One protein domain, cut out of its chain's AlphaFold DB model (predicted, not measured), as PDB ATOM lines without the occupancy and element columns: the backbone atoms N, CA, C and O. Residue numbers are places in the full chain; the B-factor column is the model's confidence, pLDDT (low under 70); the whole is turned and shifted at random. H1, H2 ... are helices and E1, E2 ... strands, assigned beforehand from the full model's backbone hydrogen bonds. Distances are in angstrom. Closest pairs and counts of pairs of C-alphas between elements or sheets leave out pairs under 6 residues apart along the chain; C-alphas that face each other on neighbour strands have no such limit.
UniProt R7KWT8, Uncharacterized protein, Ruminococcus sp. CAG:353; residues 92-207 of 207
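AT A GLANCE: This is residues 92 to 207 of the 207 residues of an uncharacterized protein of Ruminococcus sp. CAG:353 (UniProt R7KWT8). Look first for a closed barrel of eight strands, E1 to E8, with one long helix, H1, packed slantwise on its outside over E1 to E4. The strands go round the ring in chain order, each antiparallel to the next, and E8 closes the ring on E1; a loop between E7 and E8 sticks out with its residues 170 to 175. The 116 printed residues hold eight named strands, then one named helix, and the class is mixed, helices and strands. The whole is compact, with a radius of gyration of the C-alphas of 14.2 A and spans of 43 by 35 by 30 A.

HOW THE PARTS SIT: Begin at E1, residues 93 to 98, and E2, residues 102 to 109, a hairpin at 171 degrees where N 95 and O 106 are 2.8 A apart, within hydrogen-bond range. The strands to E8 form a meander, each the antiparallel neighbour of the one before. E3, residues 112 to 119, pairs with E2 through N 105 and O 116, 3.0 A. E4, residues 124 to 133, bends by 67 degrees at residue 130; it pairs with E3 through N 127 and O 115, 2.9 A, and beyond the bend with E5, residues 137 to 141, through N 132 and O 139, 3.0 A. E6, residues 147 to 155, pairs with E5 through N 151 and O 138, 2.8 A, and with E7, residues 161 to 166, through N 154 and O 163, 3.0 A. E8, residues 179 to 185, is staggered: N 180 and O 164 of E7 are 2.8 A apart, N 183 and O 96 of E1 also 2.8 A. H1, residues 187 to 205, is on the barrel, outside it, at a height over the sheet of 9.1 A. On the local plane it stands at 48 degrees to E1, and it lies over E1, E2, E3 and, only just, with 3 C-alphas, E4. Its closest C-alphas to E1 are those of Ser 190 and Tyr 94, 6.2 A apart; to E4, those of Ile 201 and Ala 124, 5.8 A. Every O i to N i+4 pair of H1 is within hydrogen-bond range.

IN THESE COORDINATES: Find C-alpha 93 at (-2.376, 30.196, -31.914), where E1 begins; it runs 17.5 A. E2 measures 23.2 A, E3 22.8 A, E4 26.1 A, E6 22.6 A and E8 19.3 A; E5 and E7 are shorter. From C-alpha 187 at (-10.124, 30.091, -33.316), H1 runs 26.8 A to C-alpha 205 at (-16.691, 17.669, -10.518).

THE WHOLE: The C-alphas farthest apart are those of Lys 135 and Lys 207, 44.3 A. The printed part has no cut, and the link from E7 to E8, 12 residues, is long. Low confidence, pLDDT under 70, falls on residues 167 to 178 and 205 to 207.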
ATOM      1  N   ASP A  92      -0.253  33.681 -30.806       89.31
ATOM      2  CA  ASP A  92      -1.705  33.854 -30.974       89.31
ATOM      3  C   ASP A  92      -2.379  32.656 -31.669       89.31
ATOM      4  O   ASP A  92      -3.214  32.802 -32.568       89.31
ATOM      5  N   SER A  93      -1.989  31.447 -31.260       93.69
ATOM      6  CA  SER A  93      -2.376  30.196 -31.914       93.69
ATOM      7  C   SER A  93      -2.974  29.175 -30.946       93.69
ATOM      8  O   SER A  93      -2.787  29.233 -29.728       93.69
ATOM      9  N   TYR A  94      -3.713  28.219 -31.511       96.19
ATOM     10  CA  TYR A  94      -4.428  27.185 -30.773       96.19
ATOM     11  C   TYR A  94      -4.034  25.807 -31.276       96.19
ATOM     12  O   TYR A  94      -3.942  25.577 -32.483       96.19
ATOM     13  N   TRP A  95      -3.873  24.872 -30.350       96.62
ATOM     14  CA  TRP A  95      -3.401  23.533 -30.652       96.62
ATOM     15  C   TRP A  95      -4.152  22.499 -29.830       96.62
ATOM     16  O   TRP A  95      -4.533  22.750 -28.688       96.62
ATOM     17  N   SER A  96      -4.335  21.307 -30.384       95.12
ATOM     18  CA  SER A  96      -4.842  20.170 -29.616       95.12
ATOM     19  C   SER A  96      -4.099  18.897 -29.944       95.12
ATOM     20  O   SER A  96      -3.703  18.684 -31.091       95.12
ATOM     21  N   ALA A  97      -3.993  18.035 -28.948       93.62
ATOM     22  CA  ALA A  97      -3.477  16.692 -29.090       93.62
ATOM     23  C   ALA A  97      -4.316  15.723 -28.266       93.62
ATOM     24  O   ALA A  97      -4.988  16.109 -27.309       93.62
ATOM     25  N   TYR A  98      -4.273  14.451 -28.631       90.19
ATOM     26  CA  TYR A  98      -4.878  13.396 -27.836       90.19
ATOM     27  C   TYR A  98      -4.139  12.084 -28.060       90.19
ATOM     28  O   TYR A  98      -3.531  11.859 -29.107       90.19
ATOM     29  N   ASN A  99      -4.243  11.203 -27.079       87.12
ATOM     30  CA  ASN A  99      -3.837   9.811 -27.166       87.12
ATOM     31  C   ASN A  99      -4.779   8.950 -26.309       87.12
ATOM     32  O   ASN A  99      -5.832   9.412 -25.866       87.12
ATOM     33  N   ASP A 100      -4.413   7.689 -26.090       83.56
ATOM     34  CA  ASP A 100      -5.239   6.747 -25.329       83.56
ATOM     35  C   ASP A 100      -5.371   7.128 -23.836       83.56
ATOM     36  O   ASP A 100      -6.300   6.680 -23.160       83.56
ATOM     37  N   GLY A 101      -4.457   7.951 -23.311       84.06
ATOM     38  CA  GLY A 101      -4.399   8.362 -21.907       84.06
ATOM     39  C   GLY A 101      -4.995   9.741 -21.622       84.06
ATOM     40  O   GLY A 101      -5.553   9.948 -20.540       84.06
ATOM     41  N   SER A 102      -4.906  10.686 -22.561       87.69
ATOM     42  CA  SER A 102      -5.339  12.067 -22.346       87.69
ATOM     43  C   SER A 102      -5.735  12.814 -23.624       87.69
ATOM     44  O   SER A 102      -5.354  12.457 -24.738       87.69
ATOM     45  N   ALA A 103      -6.502  13.888 -23.445       90.19
ATOM     46  CA  ALA A 103      -6.732  14.930 -24.438       90.19
ATOM     47  C   ALA A 103      -6.223  16.266 -23.887       90.19
ATOM     48  O   ALA A 103      -6.473  16.605 -22.726       90.19
ATOM     49  N   LYS A 104      -5.514  17.022 -24.723       91.50
ATOM     50  CA  LYS A 104      -4.877  18.287 -24.366       91.50
ATOM     51  C   LYS A 104      -5.240  19.382 -25.359       91.50
ATOM     52  O   LYS A 104      -5.325  19.134 -26.562       91.50
ATOM     53  N   ALA A 105      -5.408  20.596 -24.854       93.81
ATOM     54  CA  ALA A 105      -5.547  21.802 -25.658       93.81
ATOM     55  C   ALA A 105      -4.589  22.876 -25.143       93.81
ATOM     56  O   ALA A 105      -4.471  23.059 -23.933       93.81
ATOM     57  N   ILE A 106      -3.917  23.557 -26.067       94.44
ATOM     58  CA  ILE A 106      -2.974  24.639 -25.802       94.44
ATOM     59  C   ILE A 106      -3.467  25.898 -26.508       94.44
ATOM     60  O   ILE A 106      -3.859  25.852 -27.677       94.44
ATOM     61  N   HIS A 107      -3.398  27.023 -25.812       95.19
ATOM     62  CA  HIS A 107      -3.522  28.353 -26.389       95.19
ATOM     63  C   HIS A 107      -2.282  29.161 -26.017       95.19
ATOM     64  O   HIS A 107      -1.900  29.210 -24.852       95.19
ATOM     65  N   ILE A 108      -1.635  29.762 -27.013       91.38
ATOM     66  CA  ILE A 108      -0.453  30.600 -26.817       91.38
ATOM     67  C   ILE A 108      -0.810  32.016 -27.244       91.38
ATOM     68  O   ILE A 108      -1.240  32.227 -28.377       91.38
ATOM     69  N   SER A 109      -0.613  32.979 -26.348       84.38
ATOM     70  CA  SER A 109      -0.909  34.392 -26.590       84.38
ATOM     71  C   SER A 109       0.048  35.291 -25.820       84.38
ATOM     72  O   SER A 109       0.244  35.107 -24.622       84.38
ATOM     73  N   ASP A 110       0.603  36.291 -26.495       82.38
ATOM     74  CA  ASP A 110       1.721  37.118 -26.025       82.38
ATOM     75  C   ASP A 110       2.776  36.287 -25.255       82.38
ATOM     76  O   ASP A 110       3.408  35.394 -25.818       82.38
ATOM     77  N   VAL A 111       2.904  36.517 -23.948       78.94
ATOM     78  CA  VAL A 111       3.841  35.821 -23.054       78.94
ATOM     79  C   VAL A 111       3.244  34.601 -22.344       78.94
ATOM     80  O   VAL A 111       3.944  33.962 -21.564       78.94
ATOM     81  N   SER A 112       1.968  34.290 -22.578       81.94
ATOM     82  CA  SER A 112       1.198  33.256 -21.879       81.94
ATOM     83  C   SER A 112       0.994  32.003 -22.729       81.94
ATOM     84  O   SER A 112       0.738  32.089 -23.933       81.94
ATOM     85  N   LEU A 113       1.059  30.845 -22.078       92.38
ATOM     86  CA  LEU A 113       0.616  29.558 -22.589       92.38
ATOM     87  C   LEU A 113      -0.392  28.957 -21.607       92.38
ATOM     88  O   LEU A 113      -0.049  28.635 -20.472       92.38
ATOM     89  N   GLU A 114      -1.618  28.762 -22.073       94.38
ATOM     90  CA  GLU A 114      -2.699  28.110 -21.336       94.38
ATOM     91  C   GLU A 114      -2.785  26.644 -21.782       94.38
ATOM     92  O   GLU A 114      -2.838  26.350 -22.980       94.38
ATOM     93  N   LEU A 115      -2.806  25.712 -20.829       92.75
ATOM     94  CA  LEU A 115      -2.883  24.273 -21.065       92.75
ATOM     95  C   LEU A 115      -4.089  23.680 -20.338       92.75
ATOM     96  O   LEU A 115      -4.207  23.750 -19.116       92.75
ATOM     97  N   ILE A 116      -4.941  22.990 -21.091       91.38
ATOM     98  CA  ILE A 116      -6.022  22.159 -20.557       91.38
ATOM     99  C   ILE A 116      -5.646  20.701 -20.786       91.38
ATOM    100  O   ILE A 116      -5.354  20.316 -21.916       91.38
ATOM    101  N   THR A 117      -5.691  19.877 -19.740       90.44
ATOM    102  CA  THR A 117      -5.522  18.420 -19.838       90.44
ATOM    103  C   THR A 117      -6.743  17.719 -19.255       90.44
ATOM    104  O   THR A 117      -7.139  17.986 -18.125       90.44
ATOM    105  N   VAL A 118      -7.308  16.772 -19.999       88.94
ATOM    106  CA  VAL A 118      -8.340  15.843 -19.525       88.94
ATOM    107  C   VAL A 118      -7.793  14.427 -19.661       88.94
ATOM    108  O   VAL A 118      -7.415  14.013 -20.755       88.94
ATOM    109  N   LYS A 119      -7.734  13.684 -18.558       87.94
ATOM    110  CA  LYS A 119      -7.260  12.296 -18.524       87.94
ATOM    111  C   LYS A 119      -8.419  11.314 -18.691       87.94
ATOM    112  O   LYS A 119      -9.578  11.617 -18.401       87.94
ATOM    113  N   SER A 120      -8.097  10.105 -19.137       84.12
ATOM    114  CA  SER A 120      -9.064   9.023 -19.358       84.12
ATOM    115  C   SER A 120      -9.772   8.547 -18.079       84.12
ATOM    116  O   SER A 120     -10.891   8.041 -18.155       84.12
ATOM    117  N   ASP A 121      -9.173   8.765 -16.905       81.81
ATOM    118  CA  ASP A 121      -9.790   8.508 -15.595       81.81
ATOM    119  C   ASP A 121     -10.849   9.559 -15.196       81.81
ATOM    120  O   ASP A 121     -11.494   9.437 -14.153       81.81
ATOM    121  N   GLY A 122     -11.058  10.577 -16.038       78.50
ATOM    122  CA  GLY A 122     -11.992  11.675 -15.817       78.50
ATOM    123  C   GLY A 122     -11.415  12.827 -14.991       78.50
ATOM    124  O   GLY A 122     -12.090  13.847 -14.828       78.50
ATOM    125  N   SER A 123     -10.185  12.718 -14.491       83.56
ATOM    126  CA  SER A 123      -9.494  13.862 -13.906       83.56
ATOM    127  C   SER A 123      -9.157  14.887 -14.987       83.56
ATOM    128  O   SER A 123      -8.933  14.557 -16.154       83.56
ATOM    129  N   ALA A 124      -9.166  16.159 -14.609       85.94
ATOM    130  CA  ALA A 124      -8.849  17.233 -15.525       85.94
ATOM    131  C   ALA A 124      -8.241  18.417 -14.788       85.94
ATOM    132  O   ALA A 124      -8.611  18.696 -13.644       85.94
ATOM    133  N   ASP A 125      -7.341  19.103 -15.478       87.12
ATOM    134  CA  ASP A 125      -6.564  20.208 -14.944       87.12
ATOM    135  C   ASP A 125      -6.398  21.326 -15.977       87.12
ATOM    136  O   ASP A 125      -6.444  21.096 -17.191       87.12
ATOM    137  N   THR A 126      -6.221  22.538 -15.465       90.31
ATOM    138  CA  THR A 126      -5.964  23.751 -16.242       90.31
ATOM    139  C   THR A 126      -4.776  24.467 -15.628       90.31
ATOM    140  O   THR A 126      -4.795  24.737 -14.424       90.31
ATOM    141  N   ALA A 127      -3.782  24.798 -16.441       91.12
ATOM    142  CA  ALA A 127      -2.577  25.474 -15.995       91.12
ATOM    143  C   ALA A 127      -2.195  26.593 -16.960       91.12
ATOM    144  O   ALA A 127      -2.277  26.418 -18.174       91.12
ATOM    145  N   ASP A 128      -1.730  27.701 -16.393       92.00
ATOM    146  CA  ASP A 128      -1.241  28.861 -17.126       92.00
ATOM    147  C   ASP A 128       0.257  29.011 -16.861       92.00
ATOM    148  O   ASP A 128       0.722  28.842 -15.729       92.00
ATOM    149  N   TYR A 129       1.011  29.313 -17.912       86.62
ATOM    150  CA  TYR A 129       2.461  29.428 -17.862       86.62
ATOM    151  C   TYR A 129       2.947  30.662 -18.605       86.62
ATOM    152  O   TYR A 129       2.368  31.076 -19.607       86.62
ATOM    153  N   ILE A 130       4.089  31.186 -18.175       86.69
ATOM    154  CA  ILE A 130       4.932  32.017 -19.036       86.69
ATOM    155  C   ILE A 130       5.758  31.074 -19.913       86.69
ATOM    156  O   ILE A 130       6.276  30.080 -19.404       86.69
ATOM    157  N   TRP A 131       5.908  31.363 -21.206       87.06
ATOM    158  CA  TRP A 131       6.640  30.487 -22.129       87.06
ATOM    159  C   TRP A 131       7.859  31.166 -22.765       87.06
ATOM    160  O   TRP A 131       7.899  32.381 -22.963       87.06
ATOM    161  N   SER A 132       8.867  30.364 -23.106       81.88
ATOM    162  CA  SER A 132       9.975  30.759 -23.978       81.88
ATOM    163  C   SER A 132      10.388  29.599 -24.871       81.88
ATOM    164  O   SER A 132      10.178  28.444 -24.512       81.88
ATOM    165  N   ILE A 133      11.039  29.889 -25.993       83.12
ATOM    166  CA  ILE A 133      11.561  28.866 -26.897       83.12
ATOM    167  C   ILE A 133      13.005  29.180 -27.291       83.12
ATOM    168  O   ILE A 133      13.350  30.330 -27.572       83.12
ATOM    169  N   ASP A 134      13.846  28.155 -27.289       81.38
ATOM    170  CA  ASP A 134      15.199  28.173 -27.833       81.38
ATOM    171  C   ASP A 134      15.352  27.081 -28.903       81.38
ATOM    172  O   ASP A 134      14.369  26.499 -29.355       81.38
ATOM    173  N   LYS A 135      16.580  26.826 -29.359       80.25
ATOM    174  CA  LYS A 135      16.841  25.855 -30.429       80.25
ATOM    175  C   LYS A 135      16.454  24.410 -30.095       80.25
ATOM    176  O   LYS A 135      16.223  23.630 -31.011       80.25
ATOM    177  N   ASP A 136      16.451  24.055 -28.816       82.38
ATOM    178  CA  ASP A 136      16.219  22.698 -28.337       82.38
ATOM    179  C   ASP A 136      14.882  22.607 -27.601       82.38
ATOM    180  O   ASP A 136      14.207  21.587 -27.704       82.38
ATOM    181  N   ASN A 137      14.492  23.660 -26.874       88.25
ATOM    182  CA  ASN A 137      13.470  23.571 -25.841       88.25
ATOM    183  C   ASN A 137      12.390  24.652 -25.935       88.25
ATOM    184  O   ASN A 137      12.666  25.827 -26.163       88.25
ATOM    185  N   LEU A 138      11.155  24.240 -25.665       89.69
ATOM    186  CA  LEU A 138      10.050  25.069 -25.210       89.69
ATOM    187  C   LEU A 138      10.000  24.957 -23.681       89.69
ATOM    188  O   LEU A 138       9.747  23.882 -23.137       89.69
ATOM    189  N   CYS A 139      10.234  26.064 -22.989       85.56
ATOM    190  CA  CYS A 139      10.299  26.131 -21.533       85.56
ATOM    191  C   CYS A 139       9.065  26.842 -20.981       85.56
ATOM    192  O   CYS A 139       8.698  27.910 -21.476       85.56
ATOM    193  N   LEU A 140       8.458  26.274 -19.939       86.81
ATOM    194  CA  LEU A 140       7.288  26.820 -19.256       86.81
ATOM    195  C   LEU A 140       7.632  27.176 -17.812       86.81
ATOM    196  O   LEU A 140       8.203  26.368 -17.076       86.81
ATOM    197  N   TYR A 141       7.248  28.376 -17.401       82.25
ATOM    198  CA  TYR A 141       7.547  28.960 -16.100       82.25
ATOM    199  C   TYR A 141       6.259  29.316 -15.360       82.25
ATOM    200  O   TYR A 141       5.239  29.608 -15.983       82.25
ATOM    201  N   ASP A 142       6.316  29.333 -14.029       82.44
ATOM    202  CA  ASP A 142       5.260  29.954 -13.223       82.44
ATOM    203  C   ASP A 142       5.361  31.490 -13.210       82.44
ATOM    204  O   ASP A 142       6.311  32.077 -13.731       82.44
ATOM    205  N   ASP A 143       4.408  32.143 -12.541       79.81
ATOM    206  CA  ASP A 143       4.340  33.603 -12.384       79.81
ATOM    207  C   ASP A 143       5.580  34.236 -11.722       79.81
ATOM    208  O   ASP A 143       5.784  35.448 -11.809       79.81
ATOM    209  N   ASN A 144       6.419  33.445 -11.044       78.50
ATOM    210  CA  ASN A 144       7.674  33.908 -10.448       78.50
ATOM    211  C   ASN A 144       8.882  33.660 -11.365       78.50
ATOM    212  O   ASN A 144      10.020  33.783 -10.906       78.50
ATOM    213  N   TYR A 145       8.654  33.302 -12.633       73.00
ATOM    214  CA  TYR A 145       9.677  32.898 -13.599       73.00
ATOM    215  C   TYR A 145      10.482  31.663 -13.155       73.00
ATOM    216  O   TYR A 145      11.616  31.460 -13.596       73.00
ATOM    217  N   ALA A 146       9.923  30.809 -12.288       77.81
ATOM    218  CA  ALA A 146      10.549  29.538 -11.943       77.81
ATOM    219  C   ALA A 146      10.168  28.472 -12.977       77.81
ATOM    220  O   ALA A 146       8.983  28.229 -13.210       77.81
ATOM    221  N   LEU A 147      11.175  27.821 -13.569       79.50
ATOM    222  CA  LEU A 147      10.992  26.774 -14.578       79.50
ATOM    223  C   LEU A 147      10.176  25.603 -14.006       79.50
ATOM    224  O   LEU A 147      10.457  25.133 -12.900       79.50
ATOM    225  N   LYS A 148       9.168  25.147 -14.757       87.25
ATOM    226  CA  LYS A 148       8.276  24.031 -14.401       87.25
ATOM    227  C   LYS A 148       8.376  22.866 -15.359       87.25
ATOM    228  O   LYS A 148       8.423  21.732 -14.900       87.25
ATOM    229  N   LEU A 149       8.356  23.151 -16.655       87.69
ATOM    230  CA  LEU A 149       8.328  22.137 -17.699       87.69
ATOM    231  C   LEU A 149       9.271  22.545 -18.822       87.69
ATOM    232  O   LEU A 149       9.386  23.729 -19.146       87.69
ATOM    233  N   THR A 150       9.898  21.545 -19.423       86.81
ATOM    234  CA  THR A 150      10.791  21.705 -20.567       86.81
ATOM    235  C   THR A 150      10.418  20.652 -21.598       86.81
ATOM    236  O   THR A 150      10.394  19.460 -21.288       86.81
ATOM    237  N   TYR A 151      10.140  21.089 -22.821       90.31
ATOM    238  CA  TYR A 151       9.805  20.214 -23.936       90.31
ATOM    239  C   TYR A 151      10.803  20.383 -25.071       90.31
ATOM    240  O   TYR A 151      10.996  21.494 -25.552       90.31
ATOM    241  N   GLY A 152      11.349  19.283 -25.578       92.31
ATOM    242  CA  GLY A 152      11.892  19.254 -26.929       92.31
ATOM    243  C   GLY A 152      10.778  19.542 -27.932       92.31
ATOM    244  O   GLY A 152       9.652  19.076 -27.746       92.31
ATOM    245  N   TRP A 153      11.061  20.310 -28.984       92.38
ATOM    246  CA  TRP A 153      10.044  20.701 -29.962       92.38
ATOM    247  C   TRP A 153      10.472  20.429 -31.405       92.38
ATOM    248  O   TRP A 153      11.645  20.511 -31.762       92.38
ATOM    249  N   GLN A 154       9.492  20.110 -32.253       92.94
ATOM    250  CA  GLN A 154       9.648  20.019 -33.707       92.94
ATOM    251  C   GLN A 154       8.377  20.503 -34.398       92.94
ATOM    252  O   GLN A 154       7.277  20.150 -33.982       92.94
ATOM    253  N   VAL A 155       8.514  21.265 -35.480       91.88
ATOM    254  CA  VAL A 155       7.382  21.765 -36.275       91.88
ATOM    255  C   VAL A 155       7.382  21.103 -37.650       91.88
ATOM    256  O   VAL A 155       8.438  20.904 -38.247       91.88
ATOM    257  N   SER A 156       6.201  20.752 -38.167       93.19
ATOM    258  CA  SER A 156       6.071  20.214 -39.526       93.19
ATOM    259  C   SER A 156       6.362  21.273 -40.591       93.19
ATOM    260  O   SER A 156       6.068  22.446 -40.396       93.19
ATOM    261  N   ASP A 157       6.829  20.862 -41.773       88.19
ATOM    262  CA  ASP A 157       7.213  21.775 -42.870       88.19
ATOM    263  C   ASP A 157       6.154  22.832 -43.242       88.19
ATOM    264  O   ASP A 157       6.472  23.918 -43.716       88.19
ATOM    265  N   ASN A 158       4.873  22.502 -43.066       89.56
ATOM    266  CA  ASN A 158       3.737  23.373 -43.367       89.56
ATOM    267  C   ASN A 158       3.187  24.135 -42.144       89.56
ATOM    268  O   ASN A 158       2.151  24.786 -42.266       89.56
ATOM    269  N   GLY A 159       3.805  23.990 -40.970       89.31
ATOM    270  CA  GLY A 159       3.384  24.612 -39.714       89.31
ATOM    271  C   GLY A 159       2.054  24.108 -39.146       89.31
ATOM    272  O   GLY A 159       1.533  24.711 -38.219       89.31
ATOM    273  N   SER A 160       1.464  23.031 -39.680       93.38
ATOM    274  CA  SER A 160       0.165  22.533 -39.194       93.38
ATOM    275  C   SER A 160       0.264  21.658 -37.945       93.38
ATOM    276  O   SER A 160      -0.763  21.330 -37.349       93.38
ATOM    277  N   LYS A 161       1.473  21.205 -37.601       95.81
ATOM    278  CA  LYS A 161       1.727  20.308 -36.479       95.81
ATOM    279  C   LYS A 161       2.955  20.749 -35.696       95.81
ATOM    280  O   LYS A 161       3.956  21.134 -36.300       95.81
ATOM    281  N   ILE A 162       2.880  20.619 -34.378       94.62
ATOM    282  CA  ILE A 162       4.025  20.718 -33.476       94.62
ATOM    283  C   ILE A 162       4.093  19.458 -32.622       94.62
ATOM    284  O   ILE A 162       3.099  19.034 -32.042       94.62
ATOM    285  N   THR A 163       5.264  18.849 -32.548       93.75
ATOM    286  CA  THR A 163       5.543  17.740 -31.644       93.75
ATOM    287  C   THR A 163       6.264  18.290 -30.432       93.75
ATOM    288  O   THR A 163       7.274  18.974 -30.591       93.75
ATOM    289  N   LEU A 164       5.757  17.975 -29.242       92.44
ATOM    290  CA  LEU A 164       6.418  18.255 -27.973       92.44
ATOM    291  C   LEU A 164       6.819  16.929 -27.329       92.44
ATOM    292  O   LEU A 164       5.998  16.017 -27.232       92.44
ATOM    293  N   SER A 165       8.072  16.813 -26.913       90.25
ATOM    294  CA  SER A 165       8.614  15.649 -26.207       90.25
ATOM    295  C   SER A 165       9.190  16.085 -24.875       90.25
ATOM    296  O   SER A 165       9.872  17.106 -24.840       90.25
ATOM    297  N   ASP A 166       8.961  15.335 -23.804       81.62
ATOM    298  CA  ASP A 166       9.531  15.664 -22.495       81.62
ATOM    299  C   ASP A 166      11.062  15.747 -22.598       81.62
ATOM    300  O   ASP A 166      11.723  14.790 -23.004       81.62
ATOM    301  N   ALA A 167      11.628  16.919 -22.291       62.00
ATOM    302  CA  ALA A 167      13.078  17.124 -22.347       62.00
ATOM    303  C   ALA A 167      13.784  16.589 -21.090       62.00
ATOM    304  O   ALA A 167      14.968  16.258 -21.143       62.00
ATOM    305  N   ASP A 168      13.048  16.482 -19.978       53.56
ATOM    306  CA  ASP A 168      13.502  15.898 -18.720       53.56
ATOM    307  C   ASP A 168      12.826  14.536 -18.511       53.56
ATOM    308  O   ASP A 168      11.678  14.455 -18.080       53.56
ATOM    309  N   GLU A 169      13.553  13.440 -18.749       47.56
ATOM    310  CA  GLU A 169      13.204  12.121 -18.200       47.56
ATOM    311  C   GLU A 169      13.413  12.129 -16.667       47.56
ATOM    312  O   GLU A 169      14.292  11.447 -16.136       47.56
ATOM    313  N   GLN A 170      12.654  12.930 -15.913       41.16
ATOM    314  CA  GLN A 170      12.580  12.766 -14.461       41.16
ATOM    315  C   GLN A 170      11.519  11.724 -14.127       41.16
ATOM    316  O   GLN A 170      10.348  12.047 -13.990       41.16
ATOM    317  N   ASP A 171      11.989  10.476 -14.044       42.31
ATOM    318  CA  ASP A 171      11.551   9.351 -13.199       42.31
ATOM    319  C   ASP A 171      10.224   9.531 -12.424       42.31
ATOM    320  O   ASP A 171      10.190   9.450 -11.195       42.31
ATOM    321  N   ASP A 172       9.117   9.745 -13.137       42.16
ATOM    322  CA  ASP A 172       7.772   9.548 -12.612       42.16
ATOM    323  C   ASP A 172       7.073   8.496 -13.473       42.16
ATOM    324  O   ASP A 172       7.015   8.561 -14.700       42.16
ATOM    325  N   THR A 173       6.627   7.440 -12.806       42.12
ATOM    326  CA  THR A 173       6.291   6.126 -13.376       42.12
ATOM    327  C   THR A 173       4.988   6.077 -14.188       42.12
ATOM    328  O   THR A 173       4.366   5.020 -14.287       42.12
ATOM    329  N   ASP A 174       4.578   7.189 -14.795       47.16
ATOM    330  CA  ASP A 174       3.396   7.297 -15.655       47.16
ATOM    331  C   ASP A 174       3.820   7.739 -17.070       47.16
ATOM    332  O   ASP A 174       3.520   8.827 -17.556       47.16
ATOM    333  N   THR A 175       4.605   6.876 -17.724       46.62
ATOM    334  CA  THR A 175       5.225   7.064 -19.048       46.62
ATOM    335  C   THR A 175       4.217   6.988 -20.206       46.62
ATOM    336  O   THR A 175       4.380   6.169 -21.115       46.62
ATOM    337  N   ALA A 176       3.145   7.776 -20.177       48.16
ATOM    338  CA  ALA A 176       2.157   7.775 -21.257       48.16
ATOM    339  C   ALA A 176       2.508   8.740 -22.407       48.16
ATOM    340  O   ALA A 176       2.184   8.436 -23.553       48.16
ATOM    341  N   ASP A 177       3.224   9.840 -22.139       56.38
ATOM    342  CA  ASP A 177       3.330  10.954 -23.096       56.38
ATOM    343  C   ASP A 177       4.785  11.415 -23.332       56.38
ATOM    344  O   ASP A 177       5.051  12.609 -23.372       56.38
ATOM    345  N   THR A 178       5.746  10.501 -23.545       69.44
ATOM    346  CA  THR A 178       7.146  10.895 -23.855       69.44
ATOM    347  C   THR A 178       7.273  11.757 -25.118       69.44
ATOM    348  O   THR A 178       8.256  12.477 -25.294       69.44
ATOM    349  N   PHE A 179       6.280  11.701 -26.005       79.94
ATOM    350  CA  PHE A 179       6.116  12.608 -27.133       79.94
ATOM    351  C   PHE A 179       4.635  12.731 -27.491       79.94
ATOM    352  O   PHE A 179       3.895  11.744 -27.479       79.94
ATOM    353  N   LEU A 180       4.199  13.933 -27.857       90.31
ATOM    354  CA  LEU A 180       2.828  14.193 -28.269       90.31
ATOM    355  C   LEU A 180       2.785  15.169 -29.448       90.31
ATOM    356  O   LEU A 180       3.410  16.229 -29.430       90.31
ATOM    357  N   GLU A 181       2.039  14.791 -30.485       94.62
ATOM    358  CA  GLU A 181       1.842  15.602 -31.686       94.62
ATOM    359  C   GLU A 181       0.558  16.426 -31.552       94.62
ATOM    360  O   GLU A 181      -0.544  15.890 -31.417       94.62
ATOM    361  N   TYR A 182       0.707  17.739 -31.631       95.31
ATOM    362  CA  TYR A 182      -0.373  18.703 -31.602       95.31
ATOM    363  C   TYR A 182      -0.708  19.171 -33.012       95.31
ATOM    364  O   TYR A 182       0.170  19.448 -33.826       95.31
ATOM    365  N   THR A 183      -2.002  19.303 -33.286       96.56
ATOM    366  CA  THR A 183      -2.534  19.836 -34.542       96.56
ATOM    367  C   THR A 183      -3.018  21.266 -34.336       96.56
ATOM    368  O   THR A 183      -3.727  21.534 -33.363       96.56
ATOM    369  N   ALA A 184      -2.649  22.160 -35.256       95.75
ATOM    370  CA  ALA A 184      -3.097  23.548 -35.268       95.75
ATOM    371  C   ALA A 184      -4.616  23.636 -35.463       95.75
ATOM    372  O   ALA A 184      -5.196  22.921 -36.285       95.75
ATOM    373  N   LEU A 185      -5.249  24.551 -34.740       94.81
ATOM    374  CA  LEU A 185      -6.684  24.803 -34.773       94.81
ATOM    375  C   LEU A 185      -6.965  26.235 -35.219       94.81
ATOM    376  O   LEU A 185      -6.219  27.165 -34.912       94.81
ATOM    377  N   THR A 186      -8.095  26.433 -35.893       93.88
ATOM    378  CA  THR A 186      -8.672  27.775 -36.019       93.88
ATOM    379  C   THR A 186      -9.265  28.226 -34.681       93.88
ATOM    380  O   THR A 186      -9.608  27.403 -33.834       93.88
ATOM    381  N   GLU A 187      -9.466  29.533 -34.510       89.88
ATOM    382  CA  GLU A 187     -10.124  30.091 -33.316       89.88
ATOM    383  C   GLU A 187     -11.550  29.534 -33.100       89.88
ATOM    384  O   GLU A 187     -12.034  29.421 -31.977       89.88
ATOM    385  N   GLU A 188     -12.261  29.182 -34.176       91.75
ATOM    386  CA  GLU A 188     -13.588  28.560 -34.077       91.75
ATOM    387  C   GLU A 188     -13.485  27.114 -33.576       91.75
ATOM    388  O   GLU A 188     -14.171  26.735 -32.629       91.75
ATOM    389  N   GLN A 189     -12.565  26.329 -34.148       92.12
ATOM    390  CA  GLN A 189     -12.312  24.953 -33.716       92.12
ATOM    391  C   GLN A 189     -11.816  24.890 -32.269       92.12
ATOM    392  O   GLN A 189     -12.196  23.983 -31.527       92.12
ATOM    393  N   SER A 190     -10.986  25.851 -31.856       89.62
ATOM    394  CA  SER A 190     -10.477  25.908 -30.491       89.62
ATOM    395  C   SER A 190     -11.592  26.174 -29.488       89.62
ATOM    396  O   SER A 190     -11.655  25.483 -28.477       89.62
ATOM    397  N   LYS A 191     -12.533  27.078 -29.789       88.69
ATOM    398  CA  LYS A 191     -13.717  27.309 -28.944       88.69
ATOM    399  C   LYS A 191     -14.532  26.035 -28.757       88.69
ATOM    400  O   LYS A 191     -14.909  25.725 -27.629       88.69
ATOM    401  N   ASP A 192     -14.781  25.286 -29.827       90.62
ATOM    402  CA  ASP A 192     -15.537  24.034 -29.748       90.62
ATOM    403  C   ASP A 192     -14.818  22.982 -28.889       90.62
ATOM    404  O   ASP A 192     -15.436  22.365 -28.016       90.62
ATOM    405  N   ILE A 193     -13.506  22.814 -29.082       88.12
ATOM    406  CA  ILE A 193     -12.689  21.858 -28.322       88.12
ATOM    407  C   ILE A 193     -12.588  22.266 -26.850       88.12
ATOM    408  O   ILE A 193     -12.847  21.442 -25.974       88.12
ATOM    409  N   VAL A 194     -12.275  23.529 -26.559       84.81
ATOM    410  CA  VAL A 194     -12.173  24.046 -25.187       84.81
ATOM    411  C   VAL A 194     -13.510  23.907 -24.463       84.81
ATOM    412  O   VAL A 194     -13.542  23.399 -23.345       84.81
ATOM    413  N   ASN A 195     -14.630  24.260 -25.102       86.12
ATOM    414  CA  ASN A 195     -15.958  24.088 -24.511       86.12
ATOM    415  C   ASN A 195     -16.279  22.615 -24.225       86.12
ATOM    416  O   ASN A 195     -16.846  22.307 -23.175       86.12
ATOM    417  N   CYS A 196     -15.906  21.707 -25.130       86.44
ATOM    418  CA  CYS A 196     -16.062  20.268 -24.928       86.44
ATOM    419  C   CYS A 196     -15.263  19.788 -23.708       86.44
ATOM    420  O   CYS A 196     -15.825  19.155 -22.812       86.44
ATOM    421  N   LEU A 197     -13.978  20.148 -23.629       84.81
ATOM    422  CA  LEU A 197     -13.108  19.770 -22.515       84.81
ATOM    423  C   LEU A 197     -13.633  20.342 -21.195       84.81
ATOM    424  O   LEU A 197     -13.836  19.578 -20.257       84.81
ATOM    425  N   LEU A 198     -13.949  21.640 -21.131       82.75
ATOM    426  CA  LEU A 198     -14.505  22.288 -19.936       82.75
ATOM    427  C   LEU A 198     -15.830  21.660 -19.479       82.75
ATOM    428  O   LEU A 198     -16.055  21.525 -18.275       82.75
ATOM    429  N   GLY A 199     -16.686  21.240 -20.417       82.56
ATOM    430  CA  GLY A 199     -17.903  20.484 -20.117       82.56
ATOM    431  C   GLY A 199     -17.606  19.165 -19.399       82.56
ATOM    432  O   GLY A 199     -18.210  18.882 -18.365       82.56
ATOM    433  N   ILE A 200     -16.609  18.409 -19.875       81.44
ATOM    434  CA  ILE A 200     -16.154  17.167 -19.226       81.44
ATOM    435  C   ILE A 200     -15.637  17.449 -17.807       81.44
ATOM    436  O   ILE A 200     -15.989  16.726 -16.871       81.44
ATOM    437  N   ILE A 201     -14.855  18.521 -17.616       78.19
ATOM    438  CA  ILE A 201     -14.364  18.923 -16.286       78.19
ATOM    439  C   ILE A 201     -15.536  19.198 -15.335       78.19
ATOM    440  O   ILE A 201     -15.536  18.737 -14.191       78.19
ATOM    441  N   ALA A 202     -16.536  19.954 -15.792       79.25
ATOM    442  CA  ALA A 202     -17.697  20.312 -14.985       79.25
ATOM    443  C   ALA A 202     -18.537  19.082 -14.601       79.25
ATOM    444  O   ALA A 202     -18.942  18.953 -13.444       79.25
ATOM    445  N   ASP A 203     -18.757  18.160 -15.537       80.25
ATOM    446  CA  ASP A 203     -19.516  16.932 -15.295       80.25
ATOM    447  C   ASP A 203     -18.818  16.005 -14.294       80.25
ATOM    448  O   ASP A 203     -19.478  15.383 -13.458       80.25
ATOM    449  N   ASN A 204     -17.486  15.931 -14.331       75.25
ATOM    450  CA  ASN A 204     -16.723  15.088 -13.411       75.25
ATOM    451  C   ASN A 204     -16.612  15.682 -12.001       75.25
ATOM    452  O   ASN A 204     -16.581  14.923 -11.039       75.25
ATOM    453  N   LYS A 205     -16.642  17.014 -11.843       69.12
ATOM    454  CA  LYS A 205     -16.691  17.669 -10.518       69.12
ATOM    455  C   LYS A 205     -18.027  17.490  -9.781       69.12
ATOM    456  O   LYS A 205     -18.080  17.715  -8.576       69.12
ATOM    457  N   ASN A 206     -19.099  17.124 -10.489       62.50
ATOM    458  CA  ASN A 206     -20.450  16.962  -9.935       62.50
ATOM    459  C   ASN A 206     -20.830  15.496  -9.624       62.50
ATOM    460  O   ASN A 206     -21.981  15.237  -9.260       62.50
ATOM    461  N   LYS A 207     -19.898  14.550  -9.785       57.84
ATOM    462  CA  LYS A 207     -20.036  13.137  -9.396       57.84
ATOM    463  C   LYS A 207     -19.358  12.875  -8.056       57.84
ATOM    464  O   LYS A 207     -19.893  12.019  -7.317       57.84
TER     465      LYS A 207